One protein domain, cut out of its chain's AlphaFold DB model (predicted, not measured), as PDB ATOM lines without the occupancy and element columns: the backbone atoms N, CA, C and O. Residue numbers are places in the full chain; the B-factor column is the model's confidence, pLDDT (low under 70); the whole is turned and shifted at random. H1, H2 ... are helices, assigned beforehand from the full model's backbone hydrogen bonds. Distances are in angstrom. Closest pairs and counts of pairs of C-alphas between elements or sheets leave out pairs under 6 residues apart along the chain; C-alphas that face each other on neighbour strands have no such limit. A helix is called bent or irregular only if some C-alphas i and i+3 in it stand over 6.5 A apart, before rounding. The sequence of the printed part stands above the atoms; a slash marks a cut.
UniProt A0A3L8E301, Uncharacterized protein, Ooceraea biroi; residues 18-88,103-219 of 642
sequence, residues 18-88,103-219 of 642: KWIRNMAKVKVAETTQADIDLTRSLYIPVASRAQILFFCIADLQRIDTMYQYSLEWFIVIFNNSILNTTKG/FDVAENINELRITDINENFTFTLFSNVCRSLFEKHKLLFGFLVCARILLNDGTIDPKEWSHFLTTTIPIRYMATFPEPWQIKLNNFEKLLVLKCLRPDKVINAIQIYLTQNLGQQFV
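This is residues 18 to 88 and 103 to 219 of the 642 residues of an uncharacterized protein of Ooceraea biroi (UniProt A0A3L8E301). A loose body of helices has one long helical arm, in which residues 18 to 38 of H1 stick out free from the rest. In the body, H1b, H3 and H4 make a loose bundle, with H2 packed on H3 at one end of the body and the H7 and H8 hairpin, joined to H4 through H8, at the other. H5 packs on H7, and the long loop of residues 167 to 180 leads to the small outlying H6. The printed part has 188 residues with eight named helices, H1 to H8 in order, and no named strand; its class is all helix. The whole is loose, with a radius of gyration of the C-alphas of 21.8 A, and elongated, spanning 83 by 44 by 32 A.

H1, residues 18 to 62, was assigned as one helix by its hydrogen bonds but is bent: C-alphas 42 and 45 are 7.3 A apart. Its arms H1a, residues 18 to 42, and H1b, residues 45 to 62, stand at a steep tilt of 55 degrees. H1b, with residues 45 to 53 alone, touches H3, residues 104 to 130, at a shallow tilt of 12 degrees, the same way; the closest C-alphas, of Val 46 and Asn 118, are 6.2 A apart. H2, residues 71 to 87, touches H3 at a steep tilt of 46 degrees, with C-alphas 81 and 121 closest at 5.2 A. H4, residues 135 to 152, touches H1b, opposite ways at 39 degrees, a steep tilt, with C-alphas 56 and 145 closest at 6.4 A. H8, residues 199 to 213, touches H4, with C-alphas 143 and 210 closest at 6.6 A. H7, residues 187 to 197, and H8 are a hairpin at a shallow tilt of 8 degrees, with C-alphas 195 and 202 closest at 5.8 A. H5, residues 158 to 166, only just touches H7, with 3 pairs of C-alphas within 8 A, the closest being 164 and 192 at 5.9 A. H6, residues 181 to 184, touches no helix. Every O i to N i+4 pair is within hydrogen-bond range in H1a, H2, H5 and H7; it is 11 of 14 in H1b, 22 of 23 in H3, 12 of 14 in H4 and 9 of 11 in H8, and H6 is too short for such a pair.

H1a is 36.2 A long and begins at C-alpha 18, (130.097, -47.876, 20.680). H1b is 27.1 A, H2 24.9 A, H3 39.3 A, H4 26.7 A and H8 21.2 A long; H8 ends at C-alpha 213, (79.477, -19.130, 28.029). H4 is irregular, but only just, with C-alphas 136 and 139 at 6.9 A, and H8 is irregular, with C-alphas 200 and 203 at 7.3 A.

The C-alphas farthest apart, of Lys 18 and Arg 172, are 83.5 A apart. Residues 89 to 102 are not printed, and C-alphas 88 and 103 are 24.1 A apart across the cut. The link from H5 to H6 is long, with 14 residues. The model's pLDDT is under 70 at residues 86 to 88, 103 to 111, 167 to 179 and 182.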
ATOM      1  N   LYS A  18     131.181 -48.186  21.625       82.69
ATOM      2  CA  LYS A  18     130.097 -47.876  20.680       82.69
ATOM      3  C   LYS A  18     128.736 -48.299  21.240       82.69
ATOM      4  O   LYS A  18     127.773 -47.545  21.115       82.69
ATOM      5  N   TRP A  19     128.670 -49.462  21.883       79.69
ATOM      6  CA  TRP A  19     127.457 -49.982  22.508       79.69
ATOM      7  C   TRP A  19     127.005 -49.101  23.679       79.69
ATOM      8  O   TRP A  19     125.857 -48.672  23.691       79.69
ATOM      9  N   ILE A  20     127.921 -48.702  24.571       84.62
ATOM     10  CA  ILE A  20     127.651 -47.779  25.688       84.62
ATOM     11  C   ILE A  20     127.135 -46.422  25.183       84.62
ATOM     12  O   ILE A  20     126.139 -45.914  25.697       84.62
ATOM     13  N   ARG A  21     127.751 -45.839  24.142       83.12
ATOM     14  CA  ARG A  21     127.262 -44.579  23.545       83.12
ATOM     15  C   ARG A  21     125.873 -44.725  22.934       83.12
ATOM     16  O   ARG A  21     125.063 -43.815  23.063       83.12
ATOM     17  N   ASN A  22     125.599 -45.840  22.261       84.06
ATOM     18  CA  ASN A  22     124.276 -46.102  21.704       84.06
ATOM     19  C   ASN A  22     123.237 -46.277  22.816       84.06
ATOM     20  O   ASN A  22     122.164 -45.704  22.717       84.06
ATOM     21  N   MET A  23     123.576 -46.978  23.899       83.75
ATOM     22  CA  MET A  23     122.705 -47.145  25.063       83.75
ATOM     23  C   MET A  23     122.395 -45.802  25.740       83.75
ATOM     24  O   MET A  23     121.248 -45.528  26.075       83.75
ATOM     25  N   ALA A  24     123.395 -44.922  25.864       83.62
ATOM     26  CA  ALA A  24     123.201 -43.560  26.360       83.62
ATOM     27  C   ALA A  24     122.303 -42.725  25.428       83.62
ATOM     28  O   ALA A  24     121.408 -42.036  25.907       83.62
ATOM     29  N   LYS A  25     122.490 -42.822  24.103       85.88
ATOM     30  CA  LYS A  25     121.612 -42.168  23.116       85.88
ATOM     31  C   LYS A  25     120.175 -42.679  23.184       85.88
ATOM     32  O   LYS A  25     119.263 -41.870  23.101       85.88
ATOM     33  N   VAL A  26     119.980 -43.988  23.349       85.69
ATOM     34  CA  VAL A  26     118.648 -44.595  23.500       85.69
ATOM     35  C   VAL A  26     117.983 -44.091  24.777       85.69
ATOM     36  O   VAL A  26     116.854 -43.635  24.712       85.69
ATOM     37  N   LYS A  27     118.703 -44.031  25.903       84.44
ATOM     38  CA  LYS A  27     118.162 -43.511  27.169       84.44
ATOM     39  C   LYS A  27     117.785 -42.021  27.101       84.44
ATOM     40  O   LYS A  27     116.775 -41.603  27.664       84.44
ATOM     41  N   VAL A  28     118.579 -41.208  26.396       85.31
ATOM     42  CA  VAL A  28     118.243 -39.796  26.121       85.31
ATOM     43  C   VAL A  28     117.043 -39.691  25.175       85.31
ATOM     44  O   VAL A  28     116.187 -38.839  25.378       85.31
ATOM     45  N   ALA A  29     116.934 -40.570  24.177       82.06
ATOM     46  CA  ALA A  29     115.782 -40.606  23.281       82.06
ATOM     47  C   ALA A  29     114.502 -41.031  24.016       82.06
ATOM     48  O   ALA A  29     113.468 -40.420  23.797       82.06
ATOM     49  N   GLU A  30     114.570 -42.012  24.920       87.62
ATOM     50  CA  GLU A  30     113.442 -42.460  25.751       87.62
ATOM     51  C   GLU A  30     112.938 -41.352  26.680       87.62
ATOM     52  O   GLU A  30     111.736 -41.121  26.764       87.62
ATOM     53  N   THR A  31     113.850 -40.632  27.339       83.25
ATOM     54  CA  THR A  31     113.494 -39.484  28.196       83.25
ATOM     55  C   THR A  31     112.911 -38.331  27.382       83.25
ATOM     56  O   THR A  31     111.831 -37.851  27.700       83.25
ATOM     57  N   THR A  32     113.546 -37.967  26.262       83.06
ATOM     58  CA  THR A  32     113.004 -36.955  25.335       83.06
ATOM     59  C   THR A  32     111.628 -37.353  24.792       83.06
ATOM     60  O   THR A  32     110.748 -36.509  24.668       83.06
ATOM     61  N   GLN A  33     111.424 -38.632  24.465       82.12
ATOM     62  CA  GLN A  33     110.149 -39.138  23.963       82.12
ATOM     63  C   GLN A  33     109.062 -39.055  25.040       82.12
ATOM     64  O   GLN A  33     107.962 -38.599  24.741       82.12
ATOM     65  N   ALA A  34     109.381 -39.413  26.287       83.06
ATOM     66  CA  ALA A  34     108.463 -39.271  27.414       83.06
ATOM     67  C   ALA A  34     108.075 -37.802  27.662       83.06
ATOM     68  O   ALA A  34     106.894 -37.510  27.838       83.06
ATOM     69  N   ASP A  35     109.036 -36.873  27.596       79.00
ATOM     70  CA  ASP A  35     108.774 -35.434  27.739       79.00
ATOM     71  C   ASP A  35     107.922 -34.883  26.579       79.00
ATOM     72  O   ASP A  35     107.025 -34.062  26.787       79.00
ATOM     73  N   ILE A  36     108.156 -35.356  25.347       79.69
ATOM     74  CA  ILE A  36     107.337 -35.014  24.174       79.69
ATOM     75  C   ILE A  36     105.912 -35.534  24.344       79.69
ATOM     76  O   ILE A  36     104.966 -34.806  24.047       79.69
ATOM     77  N   ASP A  37     105.741 -36.772  24.798       82.19
ATOM     78  CA  ASP A  37     104.422 -37.383  24.942       82.19
ATOM     79  C   ASP A  37     103.628 -36.741  26.091       82.19
ATOM     80  O   ASP A  37     102.432 -36.495  25.934       82.19
ATOM     81  N   LEU A  38     104.303 -36.347  27.179       81.38
ATOM     82  CA  LEU A  38     103.726 -35.517  28.240       81.38
ATOM     83  C   LEU A  38     103.323 -34.131  27.716       81.38
ATOM     84  O   LEU A  38     102.230 -33.648  27.986       81.38
ATOM     85  N   THR A  39     104.175 -33.485  26.920       77.25
ATOM     86  CA  THR A  39     103.843 -32.172  26.351       77.25
ATOM     87  C   THR A  39     102.674 -32.281  25.370       77.25
ATOM     88  O   THR A  39     101.779 -31.442  25.370       77.25
ATOM     89  N   ARG A  40     102.633 -33.329  24.541       82.44
ATOM     90  CA  ARG A  40     101.531 -33.574  23.602       82.44
ATOM     91  C   ARG A  40     100.215 -33.789  24.324       82.44
ATOM     92  O   ARG A  40      99.223 -33.220  23.878       82.44
ATOM     93  N   SER A  41     100.205 -34.568  25.409       82.75
ATOM     94  CA  SER A  41      98.978 -34.844  26.157       82.75
ATOM     95  C   SER A  41      98.357 -33.569  26.732       82.75
ATOM     96  O   SER A  41      97.143 -33.399  26.636       82.75
ATOM     97  N   LEU A  42      99.184 -32.627  27.197       82.44
ATOM     98  CA  LEU A  42      98.734 -31.322  27.695       82.44
ATOM     99  C   LEU A  42      98.027 -30.475  26.624       82.44
ATOM    100  O   LEU A  42      97.062 -29.787  26.934       82.44
ATOM    101  N   TYR A  43      98.460 -30.529  25.360       85.69
ATOM    102  CA  TYR A  43      97.875 -29.727  24.272       85.69
ATOM    103  C   TYR A  43      96.754 -30.438  23.489       85.69
ATOM    104  O   TYR A  43      96.179 -29.837  22.575       85.69
ATOM    105  N   ILE A  44      96.383 -31.674  23.852       87.62
ATOM    106  CA  ILE A  44      95.227 -32.379  23.262       87.62
ATOM    107  C   ILE A  44      93.945 -31.524  23.290       87.62
ATOM    108  O   ILE A  44      93.280 -31.458  22.253       87.62
ATOM    109  N   PRO A  45      93.593 -30.816  24.386       88.44
ATOM    110  CA  PRO A  45      92.394 -29.978  24.420       88.44
ATOM    111  C   PRO A  45      92.405 -28.857  23.372       88.44
ATOM    112  O   PRO A  45      91.367 -28.549  22.793       88.44
ATOM    113  N   VAL A  46      93.575 -28.278  23.073       89.88
ATOM    114  CA  VAL A  46      93.723 -27.250  22.026       89.88
ATOM    115  C   VAL A  46      93.479 -27.848  20.641       89.88
ATOM    116  O   VAL A  46      92.770 -27.261  19.824       89.88
ATOM    117  N   ALA A  47      94.016 -29.043  20.382       89.88
ATOM    118  CA  ALA A  47      93.784 -29.753  19.126       89.88
ATOM    119  C   ALA A  47      92.306 -30.150  18.956       89.88
ATOM    120  O   ALA A  47      91.743 -29.967  17.877       89.88
ATOM    121  N   SER A  48      91.661 -30.627  20.025       91.38
ATOM    122  CA  SER A  48      90.227 -30.941  20.045       91.38
ATOM    123  C   SER A  48      89.375 -29.693  19.782       91.38
ATOM    124  O   SER A  48      88.509 -29.710  18.903       91.38
ATOM    125  N   ARG A  49      89.675 -28.563  20.442       92.75
ATOM    126  CA  ARG A  49      89.004 -27.278  20.188       92.75
ATOM    127  C   ARG A  49      89.167 -26.845  18.729       92.75
ATOM    128  O   ARG A  49      88.181 -26.478  18.095       92.75
ATOM    129  N   ALA A  50      90.375 -26.934  18.173       94.19
ATOM    130  CA  ALA A  50      90.626 -26.598  16.774       94.19
ATOM    131  C   ALA A  50      89.856 -27.504  15.802       94.19
ATOM    132  O   ALA A  50      89.277 -27.010  14.836       94.19
ATOM    133  N   GLN A  51      89.776 -28.805  16.083       93.88
ATOM    134  CA  GLN A  51      88.986 -29.746  15.292       93.88
ATOM    135  C   GLN A  51      87.500 -29.354  15.267       93.88
ATOM    136  O   GLN A  51      86.910 -29.274  14.189       93.88
ATOM    137  N   ILE A  52      86.908 -29.056  16.430       93.38
ATOM    138  CA  ILE A  52      85.502 -28.631  16.542       93.38
ATOM    139  C   ILE A  52      85.253 -27.372  15.708       93.38
ATOM    140  O   ILE A  52      84.326 -27.332  14.899       93.38
ATOM    141  N   LEU A  53      86.106 -26.359  15.878       95.00
ATOM    142  CA  LEU A  53      85.984 -25.081  15.180       95.00
ATOM    143  C   LEU A  53      86.125 -25.226  13.661       95.00
ATOM    144  O   LEU A  53      85.371 -24.599  12.917       95.00
ATOM    145  N   PHE A  54      87.042 -26.076  13.196       94.44
ATOM    146  CA  PHE A  54      87.200 -26.355  11.772       94.44
ATOM    147  C   PHE A  54      85.934 -26.978  11.178       94.44
ATOM    148  O   PHE A  54      85.449 -26.512  10.147       94.44
ATOM    149  N   PHE A  55      85.342 -27.974  11.847       92.25
ATOM    150  CA  PHE A  55      84.097 -28.583  11.374       92.25
ATOM    151  C   PHE A  55      82.905 -27.621  11.433       92.25
ATOM    152  O   PHE A  55      82.086 -27.640  10.519       92.25
ATOM    153  N   CYS A  56      82.820 -26.733  12.435       92.44
ATOM    154  CA  CYS A  56      81.804 -25.667  12.445       92.44
ATOM    155  C   CYS A  56      81.868 -24.811  11.177       92.44
ATOM    156  O   CYS A  56      80.835 -24.483  10.605       92.44
ATOM    157  N   ILE A  57      83.077 -24.453  10.739       93.50
ATOM    158  CA  ILE A  57      83.286 -23.624   9.550       93.50
ATOM    159  C   ILE A  57      83.039 -24.415   8.267       93.50
ATOM    160  O   ILE A  57      82.419 -23.896   7.343       93.50
ATOM    161  N   ALA A  58      83.487 -25.669   8.209       91.44
ATOM    162  CA  ALA A  58      83.271 -26.537   7.057       91.44
ATOM    163  C   ALA A  58      81.777 -26.792   6.793       91.44
ATOM    164  O   ALA A  58      81.377 -26.948   5.641       91.44
ATOM    165  N   ASP A  59      80.945 -26.801   7.836       90.69
ATOM    166  CA  ASP A  59      79.499 -26.969   7.697       90.69
ATOM    167  C   ASP A  59      78.789 -25.706   7.176       90.69
ATOM    168  O   ASP A  59      77.728 -25.828   6.564       90.69
ATOM    169  N   LEU A  60      79.377 -24.506   7.315       92.12
ATOM    170  CA  LEU A  60      78.766 -23.249   6.846       92.12
ATOM    171  C   LEU A  60      78.480 -23.240   5.340       92.12
ATOM    172  O   LEU A  60      77.529 -22.584   4.913       92.12
ATOM    173  N   GLN A  61      79.232 -24.005   4.543       90.62
ATOM    174  CA  GLN A  61      78.995 -24.144   3.101       90.62
ATOM    175  C   GLN A  61      77.613 -24.737   2.764       90.62
ATOM    176  O   GLN A  61      77.141 -24.586   1.640       90.62
ATOM    177  N   ARG A  62      76.962 -25.429   3.717       89.81
ATOM    178  CA  ARG A  62      75.590 -25.941   3.555       89.81
ATOM    179  C   ARG A  62      74.537 -24.841   3.671       89.81
ATOM    180  O   ARG A  62      73.431 -25.023   3.175       89.81
ATOM    181  N   ILE A  63      74.865 -23.728   4.332       90.75
ATOM    182  CA  ILE A  63      73.987 -22.556   4.429       90.75
ATOM    183  C   ILE A  63      74.069 -21.750   3.134       90.75
ATOM    184  O   ILE A  63      73.046 -21.401   2.553       90.75
ATOM    185  N   ASP A  64      75.291 -21.440   2.700       90.38
ATOM    186  CA  ASP A  64      75.563 -20.653   1.502       90.38
ATOM    187  C   ASP A  64      76.858 -21.151   0.855       90.38
ATOM    188  O   ASP A  64      77.880 -21.310   1.530       90.38
ATOM    189  N   THR A  65      76.839 -21.371  -0.461       90.31
ATOM    190  CA  THR A  65      77.996 -21.882  -1.210       90.31
ATOM    191  C   THR A  65      79.195 -20.938  -1.151       90.31
ATOM    192  O   THR A  65      80.321 -21.382  -1.359       90.31
ATOM    193  N   MET A  66      78.995 -19.659  -0.829       92.44
ATOM    194  CA  MET A  66      80.074 -18.680  -0.681       92.44
ATOM    195  C   MET A  66      80.829 -18.807   0.656       92.44
ATOM    196  O   MET A  66      81.908 -18.228   0.810       92.44
ATOM    197  N   TYR A  67      80.311 -19.565   1.632       93.94
ATOM    198  CA  TYR A  67      80.918 -19.743   2.960       93.94
ATOM    199  C   TYR A  67      81.931 -20.888   3.003       93.94
ATOM    200  O   TYR A  67      81.825 -21.817   3.801       93.94
ATOM    201  N   GLN A  68      82.942 -20.809   2.143       92.25
ATOM    202  CA  GLN A  68      83.983 -21.832   2.029       92.25
ATOM    203  C   GLN A  68      85.347 -21.278   2.407       92.25
ATOM    204  O   GLN A  68      85.713 -20.202   1.948       92.25
ATOM    205  N   TYR A  69      86.121 -22.009   3.204       92.44
ATOM    206  CA  TYR A  69      87.408 -21.561   3.745       92.44
ATOM    207  C   TYR A  69      88.461 -22.653   3.553       92.44
ATOM    208  O   TYR A  69      88.141 -23.836   3.668       92.44
ATOM    209  N   SER A  70      89.707 -22.276   3.250       91.62
ATOM    210  CA  SER A  70      90.801 -23.245   3.140       91.62
ATOM    211  C   SER A  70      91.324 -23.673   4.514       91.62
ATOM    212  O   SER A  70      91.314 -22.910   5.485       91.62
ATOM    213  N   LEU A  71      91.845 -24.902   4.580       91.50
ATOM    214  CA  LEU A  71      92.566 -25.383   5.759       91.50
ATOM    215  C   LEU A  71      93.841 -24.561   6.010       91.50
ATOM    216  O   LEU A  71      94.165 -24.278   7.158       91.50
ATOM    217  N   GLU A  72      94.531 -24.132   4.951       90.00
ATOM    218  CA  GLU A  72      95.738 -23.306   5.064       90.00
ATOM    219  C   GLU A  72      95.442 -21.985   5.784       90.00
ATOM    220  O   GLU A  72      96.118 -21.622   6.746       90.00
ATOM    221  N   TRP A  73      94.365 -21.299   5.392       90.38
ATOM    222  CA  TRP A  73      93.919 -20.077   6.057       90.38
ATOM    223  C   TRP A  73      93.584 -20.307   7.539       90.38
ATOM    224  O   TRP A  73      93.979 -19.516   8.400       90.38
ATOM    225  N   PHE A  74      92.913 -21.417   7.857       93.75
ATOM    226  CA  PHE A  74      92.606 -21.798   9.237       93.75
ATOM    227  C   PHE A  74      93.884 -22.009  10.068       93.75
ATOM    228  O   PHE A  74      93.986 -21.503  11.188       93.75
ATOM    229  N   ILE A  75      94.884 -22.695   9.504       91.69
ATOM    230  CA  ILE A  75      96.187 -22.929  10.144       91.69
ATOM    231  C   ILE A  75      96.932 -21.608  10.374       91.69
ATOM    232  O   ILE A  75      97.526 -21.420  11.436       91.69
ATOM    233  N   VAL A  76      96.877 -20.666   9.430       90.38
ATOM    234  CA  VAL A  76      97.483 -19.335   9.594       90.38
ATOM    235  C   VAL A  76      96.866 -18.593  10.784       90.38
ATOM    236  O   VAL A  76      97.601 -18.063  11.619       90.38
ATOM    237  N   ILE A  77      95.535 -18.592  10.918       90.31
ATOM    238  CA  ILE A  77      94.858 -17.977  12.074       90.31
ATOM    239  C   ILE A  77      95.243 -18.686  13.374       90.31
ATOM    240  O   ILE A  77      95.541 -18.022  14.369       90.31
ATOM    241  N   PHE A  78      95.284 -20.018  13.362       92.56
ATOM    242  CA  PHE A  78      95.685 -20.818  14.515       92.56
ATOM    243  C   PHE A  78      97.103 -20.466  14.981       92.56
ATOM    244  O   PHE A  78      97.302 -20.098  16.139       92.56
ATOM    245  N   ASN A  79      98.078 -20.444  14.072       91.38
ATOM    246  CA  ASN A  79      99.458 -20.075  14.390       91.38
ATOM    247  C   ASN A  79      99.568 -18.632  14.904       91.38
ATOM    248  O   ASN A  79     100.253 -18.379  15.897       91.38
ATOM    249  N   ASN A  80      98.851 -17.689  14.287       87.94
ATOM    250  CA  ASN A  80      98.821 -16.299  14.744       87.94
ATOM    251  C   ASN A  80      98.229 -16.168  16.155       87.94
ATOM    252  O   ASN A  80      98.744 -15.398  16.966       87.94
ATOM    253  N   SER A  81      97.198 -16.950  16.489       86.69
ATOM    254  CA  SER A  81      96.606 -16.948  17.832       86.69
ATOM    255  C   SER A  81      97.580 -17.447  18.913       86.69
ATOM    256  O   SER A  81      97.632 -16.880  20.009       86.69
ATOM    257  N   ILE A  82      98.429 -18.427  18.580       86.56
ATOM    258  CA  ILE A  82      99.490 -18.936  19.462       86.56
ATOM    259  C   ILE A  82     100.602 -17.891  19.641       86.56
ATOM    260  O   ILE A  82     101.105 -17.700  20.747       86.56
ATOM    261  N   LEU A  83     100.985 -17.186  18.572       84.75
ATOM    262  CA  LEU A  83     102.023 -16.146  18.627       84.75
ATOM    263  C   LEU A  83     101.573 -14.884  19.376       84.75
ATOM    264  O   LEU A  83     102.387 -14.194  19.987       84.75
ATOM    265  N   ASN A  84     100.285 -14.555  19.322       79.62
ATOM    266  CA  ASN A  84      99.750 -13.387  20.017       79.62
ATOM    267  C   ASN A  84      99.628 -13.631  21.529       79.62
ATOM    268  O   ASN A  84      99.873 -12.718  22.316       79.62
ATOM    269  N   THR A  85      99.338 -14.865  21.947       76.31
ATOM    270  CA  THR A  85      99.271 -15.241  23.372       76.31
ATOM    271  C   THR A  85     100.649 -15.354  24.026       76.31
ATOM    272  O   THR A  85     100.777 -15.099  25.221       76.31
ATOM    273  N   THR A  86     101.710 -15.673  23.273       59.34
ATOM    274  CA  THR A  86     103.090 -15.677  23.800       59.34
ATOM    275  C   THR A  86     103.637 -14.274  24.053       59.34
ATOM    276  O   THR A  86     104.326 -14.070  25.045       59.34
ATOM    277  N   LYS A  87     103.295 -13.285  23.219       52.41
ATOM    278  CA  LYS A  87     103.775 -11.896  23.368       52.41
ATOM    279  C   LYS A  87     103.123 -11.123  24.522       52.41
ATOM    280  O   LYS A  87     103.698 -10.146  24.989       52.41
ATOM    281  N   GLY A  88     101.944 -11.543  24.987       48.09
ATOM    282  CA  GLY A  88     101.194 -10.859  26.049       48.09
ATOM    283  C   GLY A  88     101.772 -11.001  27.465       48.09
ATOM    284  O   GLY A  88     101.355 -10.260  28.350       48.09
ATOM    285  N   PHE A 103     105.371 -26.927  43.458       41.16
ATOM    286  CA  PHE A 103     104.911 -28.024  42.588       41.16
ATOM    287  C   PHE A 103     103.544 -27.746  41.924       41.16
ATOM    288  O   PHE A 103     103.371 -28.113  40.770       41.16
ATOM    289  N   ASP A 104     102.641 -26.989  42.566       40.59
ATOM    290  CA  ASP A 104     101.292 -26.691  42.033       40.59
ATOM    291  C   ASP A 104     101.255 -25.504  41.047       40.59
ATOM    292  O   ASP A 104     100.267 -25.283  40.351       40.59
ATOM    293  N   VAL A 105     102.327 -24.705  40.961       47.25
ATOM    294  CA  VAL A 105     102.355 -23.478  40.136       47.25
ATOM    295  C   VAL A 105     102.598 -23.778  38.650       47.25
ATOM    296  O   VAL A 105     102.080 -23.079  37.783       47.25
ATOM    297  N   ALA A 106     103.364 -24.827  38.330       46.00
ATOM    298  CA  ALA A 106     103.722 -25.155  36.947       46.00
ATOM    299  C   ALA A 106     102.563 -25.795  36.157       46.00
ATOM    300  O   ALA A 106     102.401 -25.491  34.974       46.00
ATOM    301  N   GLU A 107     101.732 -26.625  36.800       48.78
ATOM    302  CA  GLU A 107     100.492 -27.145  36.197       48.78
ATOM    303  C   GLU A 107      99.500 -26.006  35.920       48.78
ATOM    304  O   GLU A 107      99.005 -25.879  34.800       48.78
ATOM    305  N   ASN A 108      99.335 -25.085  36.876       53.41
ATOM    306  CA  ASN A 108      98.423 -23.942  36.762       53.41
ATOM    307  C   ASN A 108      98.800 -22.975  35.616       53.41
ATOM    308  O   ASN A 108      97.937 -22.465  34.907       53.41
ATOM    309  N   ILE A 109     100.099 -22.738  35.376       60.56
ATOM    310  CA  ILE A 109     100.564 -21.869  34.274       60.56
ATOM    311  C   ILE A 109     100.260 -22.484  32.899       60.56
ATOM    312  O   ILE A 109      99.893 -21.759  31.966       60.56
ATOM    313  N   ASN A 110     100.411 -23.804  32.760       65.50
ATOM    314  CA  ASN A 110     100.145 -24.504  31.505       65.50
ATOM    315  C   ASN A 110      98.643 -24.572  31.205       65.50
ATOM    316  O   ASN A 110      98.250 -24.318  30.066       65.50
ATOM    317  N   GLU A 111      97.807 -24.822  32.216       69.19
ATOM    318  CA  GLU A 111      96.346 -24.786  32.079       69.19
ATOM    319  C   GLU A 111      95.839 -23.393  31.689       69.19
ATOM    320  O   GLU A 111      95.080 -23.259  30.728       69.19
ATOM    321  N   LEU A 112      96.333 -22.334  32.343       76.31
ATOM    322  CA  LEU A 112      95.997 -20.952  31.981       76.31
ATOM    323  C   LEU A 112      96.398 -20.626  30.539       76.31
ATOM    324  O   LEU A 112      95.633 -20.012  29.801       76.31
ATOM    325  N   ARG A 113      97.578 -21.075  30.098       81.81
ATOM    326  CA  ARG A 113      98.032 -20.887  28.713       81.81
ATOM    327  C   ARG A 113      97.131 -21.606  27.703       81.81
ATOM    328  O   ARG A 113      96.871 -21.053  26.638       81.81
ATOM    329  N   ILE A 114      96.691 -22.826  28.002       83.94
ATOM    330  CA  ILE A 114      95.790 -23.597  27.133       83.94
ATOM    331  C   ILE A 114      94.453 -22.871  26.979       83.94
ATOM    332  O   ILE A 114      93.959 -22.729  25.858       83.94
ATOM    333  N   THR A 115      93.900 -22.368  28.082       85.81
ATOM    334  CA  THR A 115      92.665 -21.579  28.083       85.81
ATOM    335  C   THR A 115      92.832 -20.283  27.289       85.81
ATOM    336  O   THR A 115      92.056 -20.053  26.364       85.81
ATOM    337  N   ASP A 116      93.903 -19.518  27.532       86.44
ATOM    338  CA  ASP A 116      94.212 -18.281  26.797       86.44
ATOM    339  C   ASP A 116      94.304 -18.523  25.276       86.44
ATOM    340  O   ASP A 116      93.770 -17.753  24.474       86.44
ATOM    341  N   ILE A 117      94.980 -19.605  24.858       88.12
ATOM    342  CA  ILE A 117      95.092 -19.989  23.441       88.12
ATOM    343  C   ILE A 117      93.715 -20.315  22.871       88.12
ATOM    344  O   ILE A 117      93.368 -19.809  21.805       88.12
ATOM    345  N   ASN A 118      92.930 -21.137  23.567       91.06
ATOM    346  CA  ASN A 118      91.609 -21.545  23.108       91.06
ATOM    347  C   ASN A 118      90.653 -20.356  22.978       91.06
ATOM    348  O   ASN A 118      89.970 -20.247  21.960       91.06
ATOM    349  N   GLU A 119      90.611 -19.456  23.957       90.06
ATOM    350  CA  GLU A 119      89.749 -18.272  23.934       90.06
ATOM    351  C   GLU A 119      90.157 -17.301  22.823       90.06
ATOM    352  O   GLU A 119      89.326 -16.924  21.990       90.06
ATOM    353  N   ASN A 120      91.449 -16.960  22.742       90.75
ATOM    354  CA  ASN A 120      91.959 -16.054  21.717       90.75
ATOM    355  C   ASN A 120      91.761 -16.624  20.306       90.75
ATOM    356  O   ASN A 120      91.361 -15.902  19.388       90.75
ATOM    357  N   PHE A 121      92.014 -17.923  20.121       94.06
ATOM    358  CA  PHE A 121      91.795 -18.591  18.844       94.06
ATOM    359  C   PHE A 121      90.314 -18.598  18.460       94.06
ATOM    360  O   PHE A 121      89.976 -18.198  17.346       94.06
ATOM    361  N   THR A 122      89.433 -18.980  19.391       94.44
ATOM    362  CA  THR A 122      87.980 -19.030  19.163       94.44
ATOM    363  C   THR A 122      87.444 -17.660  18.757       94.44
ATOM    364  O   THR A 122      86.716 -17.558  17.769       94.44
ATOM    365  N   PHE A 123      87.840 -16.596  19.461       92.44
ATOM    366  CA  PHE A 123      87.381 -15.244  19.154       92.44
ATOM    367  C   PHE A 123      87.961 -14.696  17.843       92.44
ATOM    368  O   PHE A 123      87.220 -14.153  17.023       92.44
ATOM    369  N   THR A 124      89.266 -14.872  17.601       91.00
ATOM    370  CA  THR A 124      89.909 -14.409  16.357       91.00
ATOM    371  C   THR A 124      89.281 -15.087  15.142       91.00
ATOM    372  O   THR A 124      88.959 -14.434  14.148       91.00
ATOM    373  N   LEU A 125      89.056 -16.399  15.233       93.69
ATOM    374  CA  LEU A 125      88.399 -17.169  14.190       93.69
ATOM    375  C   LEU A 125      86.949 -16.715  13.991       93.69
ATOM    376  O   LEU A 125      86.546 -16.455  12.858       93.69
ATOM    377  N   PHE A 126      86.188 -16.559  15.079       93.69
ATOM    378  CA  PHE A 126      84.816 -16.060  15.032       93.69
ATOM    379  C   PHE A 126      84.728 -14.693  14.355       93.69
ATOM    380  O   PHE A 126      83.895 -14.508  13.466       93.69
ATOM    381  N   SER A 127      85.613 -13.759  14.715       90.50
ATOM    382  CA  SER A 127      85.629 -12.422  14.126       90.50
ATOM    383  C   SER A 127      85.920 -12.453  12.632       90.50
ATOM    384  O   SER A 127      85.198 -11.841  11.845       90.50
ATOM    385  N   ASN A 128      86.935 -13.213  12.220       89.81
ATOM    386  CA  ASN A 128      87.312 -13.304  10.814       89.81
ATOM    387  C   ASN A 128      86.218 -13.962   9.963       89.81
ATOM    388  O   ASN A 128      85.924 -13.475   8.875       89.81
ATOM    389  N   VAL A 129      85.572 -15.015  10.471       92.69
ATOM    390  CA  VAL A 129      84.440 -15.667   9.794       92.69
ATOM    391  C   VAL A 129      83.235 -14.726   9.716       92.69
ATOM    392  O   VAL A 129      82.629 -14.598   8.653       92.69
ATOM    393  N   CYS A 130      82.908 -14.005  10.793       91.56
ATOM    394  CA  CYS A 130      81.764 -13.089  10.820       91.56
ATOM    395  C   CYS A 130      81.864 -11.946   9.802       91.56
ATOM    396  O   CYS A 130      80.827 -11.465   9.355       91.56
ATOM    397  N   ARG A 131      83.068 -11.534   9.378       88.75
ATOM    398  CA  ARG A 131      83.243 -10.530   8.304       88.75
ATOM    399  C   ARG A 131      82.693 -11.002   6.960       88.75
ATOM    400  O   ARG A 131      82.264 -10.179   6.156       88.75
ATOM    401  N   SER A 132      82.698 -12.310   6.726       90.38
ATOM    402  CA  SER A 132      82.199 -12.948   5.507       90.38
ATOM    403  C   SER A 132      80.807 -13.563   5.647       90.38
ATOM    404  O   SER A 132      80.302 -14.130   4.681       90.38
ATOM    405  N   LEU A 133      80.173 -13.454   6.818       92.25
ATOM    406  CA  LEU A 133      78.807 -13.916   7.046       92.25
ATOM    407  C   LEU A 133      77.809 -12.764   6.948       92.25
ATOM    408  O   LEU A 133      78.091 -11.631   7.338       92.25
ATOM    409  N   PHE A 134      76.613 -13.070   6.452       90.25
ATOM    410  CA  PHE A 134      75.483 -12.153   6.556       90.25
ATOM    411  C   PHE A 134      75.032 -12.051   8.015       90.25
ATOM    412  O   PHE A 134      75.133 -13.024   8.766       90.25
ATOM    413  N   GLU A 135      74.489 -10.904   8.416       85.62
ATOM    414  CA  GLU A 135      74.116 -10.596   9.802       85.62
ATOM    415  C   GLU A 135      73.204 -11.672  10.414       85.62
ATOM    416  O   GLU A 135      73.411 -12.103  11.546       85.62
ATOM    417  N   LYS A 136      72.262 -12.201   9.619       85.88
ATOM    418  CA  LYS A 136      71.346 -13.281  10.036       85.88
ATOM    419  C   LYS A 136      72.052 -14.588  10.433       85.88
ATOM    420  O   LYS A 136      71.480 -15.385  11.166       85.88
ATOM    421  N   HIS A 137      73.274 -14.826   9.957       91.56
ATOM    422  CA  HIS A 137      74.032 -16.051  10.220       91.56
ATOM    423  C   HIS A 137      75.101 -15.882  11.308       91.56
ATOM    424  O   HIS A 137      75.590 -16.885  11.821       91.56
ATOM    425  N   LYS A 138      75.464 -14.650  11.695       91.75
ATOM    426  CA  LYS A 138      76.536 -14.399  12.679       91.75
ATOM    427  C   LYS A 138      76.190 -14.954  14.060       91.75
ATOM    428  O   LYS A 138      76.970 -15.711  14.636       91.75
ATOM    429  N   LEU A 139      74.991 -14.639  14.561       91.31
ATOM    430  CA  LEU A 139      74.521 -15.141  15.855       91.31
ATOM    431  C   LEU A 139      74.342 -16.665  15.840       91.31
ATOM    432  O   LEU A 139      74.727 -17.343  16.790       91.31
ATOM    433  N   LEU A 140      73.800 -17.199  14.740       91.88
ATOM    434  CA  LEU A 140      73.640 -18.636  14.525       91.88
ATOM    435  C   LEU A 140      74.991 -19.354  14.589       91.88
ATOM    436  O   LEU A 140      75.116 -20.365  15.275       91.88
ATOM    437  N   PHE A 141      76.007 -18.817  13.914       93.69
ATOM    438  CA  PHE A 141      77.357 -19.372  13.934       93.69
ATOM    439  C   PHE A 141      77.976 -19.322  15.335       93.69
ATOM    440  O   PHE A 141      78.531 -20.322  15.787       93.69
ATOM    441  N   GLY A 142      77.821 -18.205  16.055       93.12
ATOM    442  CA  GLY A 142      78.251 -18.101  17.452       93.12
ATOM    443  C   GLY A 142      77.599 -19.170  18.332       93.12
ATOM    444  O   GLY A 142      78.289 -19.872  19.074       93.12
ATOM    445  N   PHE A 143      76.282 -19.355  18.196       93.31
ATOM    446  CA  PHE A 143      75.531 -20.381  18.920       93.31
ATOM    447  C   PHE A 143      75.971 -21.801  18.562       93.31
ATOM    448  O   PHE A 143      76.164 -22.609  19.465       93.31
ATOM    449  N   LEU A 144      76.209 -22.092  17.281       92.50
ATOM    450  CA  LEU A 144      76.722 -23.385  16.828       92.50
ATOM    451  C   LEU A 144      78.093 -23.698  17.440       92.50
ATOM    452  O   LEU A 144      78.299 -24.798  17.951       92.50
ATOM    453  N   VAL A 145      79.020 -22.733  17.421       93.75
ATOM    454  CA  VAL A 145      80.351 -22.877  18.032       93.75
ATOM    455  C   VAL A 145      80.225 -23.160  19.527       93.75
ATOM    456  O   VAL A 145      80.817 -24.121  20.016       93.75
ATOM    457  N   CYS A 146      79.410 -22.378  20.238       93.88
ATOM    458  CA  CYS A 146      79.153 -22.576  21.662       93.88
ATOM    459  C   CYS A 146      78.561 -23.961  21.949       93.88
ATOM    460  O   CYS A 146      79.054 -24.676  22.815       93.88
ATOM    461  N   ALA A 147      77.525 -24.359  21.210       91.31
ATOM    462  CA  ALA A 147      76.842 -25.627  21.414       91.31
ATOM    463  C   ALA A 147      77.772 -26.821  21.173       91.31
ATOM    464  O   ALA A 147      77.810 -27.729  21.996       91.31
ATOM    465  N   ARG A 148      78.578 -26.816  20.100       91.44
ATOM    466  CA  ARG A 148      79.511 -27.921  19.819       91.44
ATOM    467  C   ARG A 148      80.646 -28.026  20.832       91.44
ATOM    468  O   ARG A 148      81.054 -29.136  21.162       91.44
ATOM    469  N   ILE A 149      81.127 -26.892  21.342       92.75
ATOM    470  CA  ILE A 149      82.075 -26.861  22.461       92.75
ATOM    471  C   ILE A 149      81.455 -27.537  23.691       92.75
ATOM    472  O   ILE A 149      82.035 -28.472  24.232       92.75
ATOM    473  N   LEU A 150      80.241 -27.136  24.070       90.88
ATOM    474  CA  LEU A 150      79.560 -27.652  25.259       90.88
ATOM    475  C   LEU A 150      79.066 -29.104  25.112       90.88
ATOM    476  O   LEU A 150      78.951 -29.811  26.114       90.88
ATOM    477  N   LEU A 151      78.793 -29.564  23.889       89.25
ATOM    478  CA  LEU A 151      78.523 -30.972  23.577       89.25
ATOM    479  C   LEU A 151      79.777 -31.832  23.777       89.25
ATOM    480  O   LEU A 151      79.698 -32.900  24.379       89.25
ATOM    481  N   ASN A 152      80.938 -31.360  23.310       90.25
ATOM    482  CA  ASN A 152      82.213 -32.050  23.515       90.25
ATOM    483  C   ASN A 152      82.599 -32.115  24.999       90.25
ATOM    484  O   ASN A 152      83.111 -33.132  25.460       90.25
ATOM    485  N   ASP A 153      82.314 -31.049  25.747       87.88
ATOM    486  CA  ASP A 153      82.617 -30.960  27.176       87.88
ATOM    487  C   ASP A 153      81.601 -31.754  28.040       87.88
ATOM    488  O   ASP A 153      81.755 -31.856  29.255       87.88
ATOM    489  N   GLY A 154      80.563 -32.347  27.426       84.81
ATOM    490  CA  GLY A 154      79.547 -33.174  28.093       84.81
ATOM    491  C   GLY A 154      78.495 -32.389  28.885       84.81
ATOM    492  O   GLY A 154      77.679 -32.983  29.585       84.81
ATOM    493  N   THR A 155      78.503 -31.057  28.783       87.12
ATOM    494  CA  THR A 155      77.543 -30.162  29.453       87.12
ATOM    495  C   THR A 155      76.157 -30.135  28.812       87.12
ATOM    496  O   THR A 155      75.184 -29.859  29.510       87.12
ATOM    497  N   ILE A 156      76.053 -30.398  27.506       84.81
ATOM    498  CA  ILE A 156      74.776 -30.544  26.790       84.81
ATOM    499  C   ILE A 156      74.607 -32.022  26.429       84.81
ATOM    500  O   ILE A 156      75.522 -32.617  25.861       84.81
ATOM    501  N   ASP A 157      73.441 -32.610  26.713       79.06
ATOM    502  CA  ASP A 157      73.112 -33.955  26.228       79.06
ATOM    503  C   ASP A 157      72.819 -33.904  24.711       79.06
ATOM    504  O   ASP A 157      71.953 -33.132  24.278       79.06
ATOM    505  N   PRO A 158      73.474 -34.732  23.873       79.31
ATOM    506  CA  PRO A 158      73.161 -34.835  22.448       79.31
ATOM    507  C   PRO A 158      71.671 -35.060  22.140       79.31
ATOM    508  O   PRO A 158      71.171 -34.575  21.122       79.31
ATOM    509  N   LYS A 159      70.932 -35.761  23.012       73.56
ATOM    510  CA  LYS A 159      69.484 -35.966  22.828       73.56
ATOM    511  C   LYS A 159      68.687 -34.683  23.044       73.56
ATOM    512  O   LYS A 159      67.768 -34.400  22.276       73.56
ATOM    513  N   GLU A 160      69.044 -33.904  24.061       78.50
ATOM    514  CA  GLU A 160      68.443 -32.595  24.329       78.50
ATOM    515  C   GLU A 160      68.720 -31.620  23.187       78.50
ATOM    516  O   GLU A 160      67.821 -30.901  22.757       78.50
ATOM    517  N   TRP A 161      69.939 -31.640  22.646       82.19
ATOM    518  CA  TRP A 161      70.310 -30.850  21.478       82.19
ATOM    519  C   TRP A 161      69.463 -31.205  20.246       82.19
ATOM    520  O   TRP A 161      68.840 -30.325  19.650       82.19
ATOM    521  N   SER A 162      69.329 -32.495  19.922       77.62
ATOM    522  CA  SER A 162      68.464 -32.943  18.822       77.62
ATOM    523  C   SER A 162      66.997 -32.537  19.039       77.62
ATOM    524  O   SER A 162      66.314 -32.078  18.118       77.62
ATOM    525  N   HIS A 163      66.505 -32.614  20.279       76.56
ATOM    526  CA  HIS A 163      65.159 -32.163  20.628       76.56
ATOM    527  C   HIS A 163      64.989 -30.643  20.475       76.56
ATOM    528  O   HIS A 163      63.965 -30.182  19.956       76.56
ATOM    529  N   PHE A 164      66.002 -29.856  20.862       80.56
ATOM    530  CA  PHE A 164      66.038 -28.404  20.671       80.56
ATOM    531  C   PHE A 164      65.975 -28.006  19.197       80.56
ATOM    532  O   PHE A 164      65.484 -26.923  18.891       80.56
ATOM    533  N   LEU A 165      66.394 -28.860  18.267       79.38
ATOM    534  CA  LEU A 165      66.297 -28.574  16.836       79.38
ATOM    535  C   LEU A 165      64.984 -29.069  16.213       79.38
ATOM    536  O   LEU A 165      64.434 -28.396  15.348       79.38
ATOM    537  N   THR A 166      64.440 -30.196  16.680       72.25
ATOM    538  CA  THR A 166      63.339 -30.907  15.999       72.25
ATOM    539  C   THR A 166      61.928 -30.542  16.456       72.25
ATOM    540  O   THR A 166      60.991 -30.647  15.671       72.25
ATOM    541  N   THR A 167      61.725 -30.123  17.707       63.56
ATOM    542  CA  THR A 167      60.361 -29.916  18.234       63.56
ATOM    543  C   THR A 167      59.762 -28.548  17.919       63.56
ATOM    544  O   THR A 167      60.434 -27.535  18.035       63.56
ATOM    545  N   THR A 168      58.478 -28.477  17.578       53.31
ATOM    546  CA  THR A 168      57.798 -27.208  17.234       53.31
ATOM    547  C   THR A 168      56.562 -26.913  18.081       53.31
ATOM    548  O   THR A 168      55.812 -26.001  17.759       53.31
ATOM    549  N   ILE A 169      56.333 -27.626  19.189       44.62
ATOM    550  CA  ILE A 169      55.064 -27.493  19.918       44.62
ATOM    551  C   ILE A 169      55.083 -26.279  20.866       44.62
ATOM    552  O   ILE A 169      55.893 -26.260  21.799       44.62
ATOM    553  N   PRO A 170      54.157 -25.309  20.706       39.19
ATOM    554  CA  PRO A 170      54.007 -24.195  21.626       39.19
ATOM    555  C   PRO A 170      53.080 -24.554  22.806       39.19
ATOM    556  O   PRO A 170      51.955 -25.003  22.597       39.19
ATOM    557  N   ILE A 171      53.475 -24.278  24.050       37.19
ATOM    558  CA  ILE A 171      52.591 -24.266  25.232       37.19
ATOM    559  C   ILE A 171      52.579 -22.843  25.820       37.19
ATOM    560  O   ILE A 171      53.548 -22.106  25.744       37.19
ATOM    561  N   ARG A 172      51.458 -22.370  26.363       32.25
ATOM    562  CA  ARG A 172      51.304 -20.960  26.780       32.25
ATOM    563  C   ARG A 172      51.734 -20.748  28.241       32.25
ATOM    564  O   ARG A 172      51.230 -21.469  29.091       32.25
ATOM    565  N   TYR A 173      52.589 -19.747  28.519       31.97
ATOM    566  CA  TYR A 173      52.543 -18.734  29.617       31.97
ATOM    567  C   TYR A 173      53.933 -18.114  29.927       31.97
ATOM    568  O   TYR A 173      54.971 -18.672  29.590       31.97
ATOM    569  N   MET A 174      53.951 -16.930  30.560       35.72
ATOM    570  CA  MET A 174      55.151 -16.209  31.032       35.72
ATOM    571  C   MET A 174      55.290 -16.233  32.560       35.72
ATOM    572  O   MET A 174      54.311 -15.967  33.249       35.72
ATOM    573  N   ALA A 175      56.531 -16.364  33.036       42.84
ATOM    574  CA  ALA A 175      57.128 -15.728  34.221       42.84
ATOM    575  C   ALA A 175      58.655 -15.982  34.177       42.84
ATOM    576  O   ALA A 175      59.117 -16.766  33.345       42.84
ATOM    577  N   THR A 176      59.451 -15.365  35.061       53.50
ATOM    578  CA  THR A 176      60.724 -15.987  35.488       53.50
ATOM    579  C   THR A 176      60.438 -17.439  35.856       53.50
ATOM    580  O   THR A 176      59.363 -17.684  36.406       53.50
ATOM    581  N   PHE A 177      61.343 -18.380  35.553       56.50
ATOM    582  CA  PHE A 177      61.133 -19.785  35.922       56.50
ATOM    583  C   PHE A 177      60.665 -19.846  37.380       56.50
ATOM    584  O   PHE A 177      61.420 -19.425  38.254       56.50
ATOM    585  N   PRO A 178      59.411 -20.252  37.652       67.56
ATOM    586  CA  PRO A 178      58.909 -20.231  39.011       67.56
ATOM    587  C   PRO A 178      59.729 -21.226  39.829       67.56
ATOM    588  O   PRO A 178      60.104 -22.283  39.318       67.56
ATOM    589  N   GLU A 179      60.016 -20.906  41.090       61.16
ATOM    590  CA  GLU A 179      60.608 -21.883  42.006       61.16
ATOM    591  C   GLU A 179      59.743 -23.160  42.007       61.16
ATOM    592  O   GLU A 179      58.515 -23.058  42.105       61.16
ATOM    593  N   PRO A 180      60.324 -24.368  41.840       72.62
ATOM    594  CA  PRO A 180      61.747 -24.711  41.960       72.62
ATOM    595  C   PRO A 180      62.543 -24.759  40.634       72.62
ATOM    596  O   PRO A 180      63.701 -25.177  40.618       72.62
ATOM    597  N   TRP A 181      61.938 -24.411  39.496       73.88
ATOM    598  CA  TRP A 181      62.518 -24.629  38.160       73.88
ATOM    599  C   TRP A 181      63.699 -23.712  37.845       73.88
ATOM    600  O   TRP A 181      64.515 -24.029  36.984       73.88
ATOM    601  N   GLN A 182      63.838 -22.602  38.571       68.62
ATOM    602  CA  GLN A 182      64.998 -21.723  38.459       68.62
ATOM    603  C   GLN A 182      66.303 -22.417  38.883       68.62
ATOM    604  O   GLN A 182      67.342 -22.161  38.270       68.62
ATOM    605  N   ILE A 183      66.227 -23.299  39.888       71.94
ATOM    606  CA  ILE A 183      67.364 -24.030  40.468       71.94
ATOM    607  C   ILE A 183      67.484 -25.436  39.866       71.94
ATOM    608  O   ILE A 183      68.590 -25.933  39.687       71.94
ATOM    609  N   LYS A 184      66.354 -26.081  39.546       79.62
ATOM    610  CA  LYS A 184      66.347 -27.447  39.001       79.62
ATOM    611  C   LYS A 184      66.806 -27.545  37.550       79.62
ATOM    612  O   LYS A 184      67.303 -28.600  37.186       79.62
ATOM    613  N   LEU A 185      66.592 -26.497  36.749       79.56
ATOM    614  CA  LEU A 185      66.924 -26.514  35.326       79.56
ATOM    615  C   LEU A 185      68.286 -25.869  35.061       79.56
ATOM    616  O   LEU A 185      68.559 -24.748  35.514       79.56
ATOM    617  N   ASN A 186      69.102 -26.547  34.264       82.25
ATOM    618  CA  ASN A 186      70.336 -26.015  33.711       82.25
ATOM    619  C   ASN A 186      70.038 -24.919  32.657       82.25
ATOM    620  O   ASN A 186      68.897 -24.694  32.243       82.25
ATOM    621  N   ASN A 187      71.063 -24.170  32.238       82.06
ATOM    622  CA  ASN A 187      70.871 -23.036  31.323       82.06
ATOM    623  C   ASN A 187      70.365 -23.454  29.928       82.06
ATOM    624  O   ASN A 187      69.672 -22.666  29.284       82.06
ATOM    625  N   PHE A 188      70.673 -24.672  29.473       83.75
ATOM    626  CA  PHE A 188      70.215 -25.203  28.187       83.75
ATOM    627  C   PHE A 188      68.767 -25.721  28.259       83.75
ATOM    628  O   PHE A 188      67.947 -25.393  27.405       83.75
ATOM    629  N   GLU A 189      68.388 -26.409  29.336       82.56
ATOM    630  CA  GLU A 189      67.008 -26.822  29.620       82.56
ATOM    631  C   GLU A 189      66.062 -25.619  29.721       82.56
ATOM    632  O   GLU A 189      64.923 -25.654  29.248       82.56
ATOM    633  N   LYS A 190      66.542 -24.501  30.276       82.69
ATOM    634  CA  LYS A 190      65.797 -23.234  30.267       82.69
ATOM    635  C   LYS A 190      65.535 -22.734  28.844       82.69
ATOM    636  O   LYS A 190      64.453 -22.209  28.577       82.69
ATOM    637  N   LEU A 191      66.489 -22.913  27.930       84.31
ATOM    638  CA  LEU A 191      66.335 -22.561  26.519       84.31
ATOM    639  C   LEU A 191      65.336 -23.491  25.809       84.31
ATOM    640  O   LEU A 191      64.500 -22.997  25.053       84.31
ATOM    641  N   LEU A 192      65.353 -24.799  26.107       82.50
ATOM    642  CA  LEU A 192      64.360 -25.774  25.625       82.50
ATOM    643  C   LEU A 192      62.936 -25.369  26.018       82.50
ATOM    644  O   LEU A 192      62.059 -25.250  25.165       82.50
ATOM    645  N   VAL A 193      62.709 -25.103  27.308       82.25
ATOM    646  CA  VAL A 193      61.385 -24.694  27.796       82.25
ATOM    647  C   VAL A 193      60.971 -23.363  27.173       82.25
ATOM    648  O   VAL A 193      59.826 -23.211  26.754       82.25
ATOM    649  N   LEU A 194      61.892 -22.402  27.055       81.94
ATOM    650  CA  LEU A 194      61.588 -21.124  26.419       81.94
ATOM    651  C   LEU A 194      61.200 -21.295  24.950       81.94
ATOM    652  O   LEU A 194      60.248 -20.657  24.520       81.94
ATOM    653  N   LYS A 195      61.876 -22.165  24.196       83.50
ATOM    654  CA  LYS A 195      61.510 -22.480  22.810       83.50
ATOM    655  C   LYS A 195      60.080 -23.012  22.720       83.50
ATOM    656  O   LYS A 195      59.315 -22.532  21.888       83.50
ATOM    657  N   CYS A 196      59.706 -23.930  23.609       79.31
ATOM    658  CA  CYS A 196      58.351 -24.474  23.651       79.31
ATOM    659  C   CYS A 196      57.310 -23.450  24.120       79.31
ATOM    660  O   CYS A 196      56.146 -23.609  23.805       79.31
ATOM    661  N   LEU A 197      57.661 -22.414  24.890       79.19
ATOM    662  CA  LEU A 197      56.659 -21.474  25.420       79.19
ATOM    663  C   LEU A 197      56.585 -20.133  24.683       79.19
ATOM    664  O   LEU A 197      55.523 -19.522  24.552       79.19
ATOM    665  N   ARG A 198      57.744 -19.638  24.261       78.50
ATOM    666  CA  ARG A 198      57.987 -18.312  23.692       78.50
ATOM    667  C   ARG A 198      59.091 -18.382  22.638       78.50
ATOM    668  O   ARG A 198      60.185 -17.850  22.864       78.50
ATOM    669  N   PRO A 199      58.797 -18.973  21.467       83.25
ATOM    670  CA  PRO A 199      59.745 -19.008  20.360       83.25
ATOM    671  C   PRO A 199      60.266 -17.604  20.015       83.25
ATOM    672  O   PRO A 199      61.454 -17.431  19.794       83.25
ATOM    673  N   ASP A 200      59.436 -16.564  20.144       82.62
ATOM    674  CA  ASP A 200      59.800 -15.159  19.904       82.62
ATOM    675  C   ASP A 200      60.946 -14.607  20.782       82.62
ATOM    676  O   ASP A 200      61.500 -13.548  20.492       82.62
ATOM    677  N   LYS A 201      61.289 -15.279  21.889       85.44
ATOM    678  CA  LYS A 201      62.366 -14.870  22.806       85.44
ATOM    679  C   LYS A 201      63.611 -15.739  22.718       85.44
ATOM    680  O   LYS A 201      64.588 -15.428  23.400       85.44
ATOM    681  N   VAL A 202      63.609 -16.773  21.882       88.06
ATOM    682  CA  VAL A 202      64.730 -17.713  21.763       88.06
ATOM    683  C   VAL A 202      65.990 -17.012  21.272       88.06
ATOM    684  O   VAL A 202      67.036 -17.203  21.876       88.06
ATOM    685  N   ILE A 203      65.902 -16.136  20.267       87.94
ATOM    686  CA  ILE A 203      67.061 -15.381  19.758       87.94
ATOM    687  C   ILE A 203      67.722 -14.538  20.862       87.94
ATOM    688  O   ILE A 203      68.933 -14.614  21.067       87.94
ATOM    689  N   ASN A 204      66.930 -13.805  21.649       86.88
ATOM    690  CA  ASN A 204      67.450 -13.023  22.776       86.88
ATOM    691  C   ASN A 204      68.050 -13.924  23.865       86.88
ATOM    692  O   ASN A 204      69.061 -13.587  24.476       86.88
ATOM    693  N   ALA A 205      67.436 -15.080  24.121       87.38
ATOM    694  CA  ALA A 205      67.968 -16.044  25.074       87.38
ATOM    695  C   ALA A 205      69.275 -16.679  24.586       87.38
ATOM    696  O   ALA A 205      70.176 -16.865  25.396       87.38
ATOM    697  N   ILE A 206      69.425 -16.927  23.280       90.19
ATOM    698  CA  ILE A 206      70.678 -17.371  22.654       90.19
ATOM    699  C   ILE A 206      71.776 -16.320  22.850       90.19
ATOM    700  O   ILE A 206      72.892 -16.676  23.217       90.19
ATOM    701  N   GLN A 207      71.478 -15.029  22.679       88.94
ATOM    702  CA  GLN A 207      72.443 -13.950  22.944       88.94
ATOM    703  C   GLN A 207      72.919 -13.945  24.404       88.94
ATOM    704  O   GLN A 207      74.119 -13.852  24.675       88.94
ATOM    705  N   ILE A 208      71.992 -14.087  25.355       86.81
ATOM    706  CA  ILE A 208      72.325 -14.180  26.784       86.81
ATOM    707  C   ILE A 208      73.156 -15.440  27.050       86.81
ATOM    708  O   ILE A 208      74.172 -15.369  27.738       86.81
ATOM    709  N   TYR A 209      72.762 -16.574  26.469       89.06
ATOM    710  CA  TYR A 209      73.461 -17.848  26.602       89.06
ATOM    711  C   TYR A 209      74.898 -17.767  26.067       89.06
ATOM    712  O   TYR A 209      75.829 -18.225  26.723       89.06
ATOM    713  N   LEU A 210      75.107 -17.115  24.922       91.25
ATOM    714  CA  LEU A 210      76.437 -16.856  24.369       91.25
ATOM    715  C   LEU A 210      77.269 -15.947  25.264       91.25
ATOM    716  O   LEU A 210      78.432 -16.239  25.529       91.25
ATOM    717  N   THR A 211      76.660 -14.882  25.778       88.75
ATOM    718  CA  THR A 211      77.336 -13.946  26.680       88.75
ATOM    719  C   THR A 211      77.810 -14.638  27.959       88.75
ATOM    720  O   THR A 211      78.890 -14.329  28.451       88.75
ATOM    721  N   GLN A 212      77.032 -15.591  28.478       87.19
ATOM    722  CA  GLN A 212      77.373 -16.347  29.685       87.19
ATOM    723  C   GLN A 212      78.480 -17.388  29.466       87.19
ATOM    724  O   GLN A 212      79.258 -17.614  30.385       87.19
ATOM    725  N   ASN A 213      78.544 -18.023  28.288       89.38
ATOM    726  CA  ASN A 213      79.477 -19.130  28.029       89.38
ATOM    727  C   ASN A 213      80.752 -18.715  27.272       89.38
ATOM    728  O   ASN A 213      81.820 -19.241  27.560       89.38
ATOM    729  N   LEU A 214      80.654 -17.802  26.299       88.38
ATOM    730  CA  LEU A 214      81.778 -17.353  25.458       88.38
ATOM    731  C   LEU A 214      82.144 -15.872  25.666       88.38
ATOM    732  O   LEU A 214      83.248 -15.451  25.323       88.38
ATOM    733  N   GLY A 215      81.226 -15.070  26.214       88.06
ATOM    734  CA  GLY A 215      81.425 -13.647  26.493       88.06
ATOM    735  C   GLY A 215      80.677 -12.705  25.542       88.06
ATOM    736  O   GLY A 215      80.239 -13.078  24.454       88.06
ATOM    737  N   GLN A 216      80.532 -11.446  25.962       87.81
ATOM    738  CA  GLN A 216      79.719 -10.429  25.273       87.81
ATOM    739  C   GLN A 216      80.203 -10.114  23.844       87.81
ATOM    740  O   GLN A 216      79.398  -9.854  22.951       87.81
ATOM    741  N   GLN A 217      81.510 -10.228  23.602       88.62
ATOM    742  CA  GLN A 217      82.158  -9.984  22.306       88.62
ATOM    743  C   GLN A 217      81.651 -10.876  21.150       88.62
ATOM    744  O   GLN A 217      81.863 -10.552  19.983       88.62
ATOM    745  N   PHE A 218      80.973 -11.991  21.454       88.44
ATOM    746  CA  PHE A 218      80.374 -12.887  20.453       88.44
ATOM    747  C   PHE A 218      78.975 -12.450  19.987       88.44
ATOM    748  O   PHE A 218      78.439 -13.016  19.037       88.44
ATOM    749  N   VAL A 219      78.374 -11.460  20.650       85.81
ATOM    750  CA  VAL A 219      77.046 -10.917  20.316       85.81
ATOM    751  C   VAL A 219      77.148  -9.510  19.729       85.81
ATOM    752  O   VAL A 219      76.272  -9.086  18.977       85.81
TER     753      VAL A 219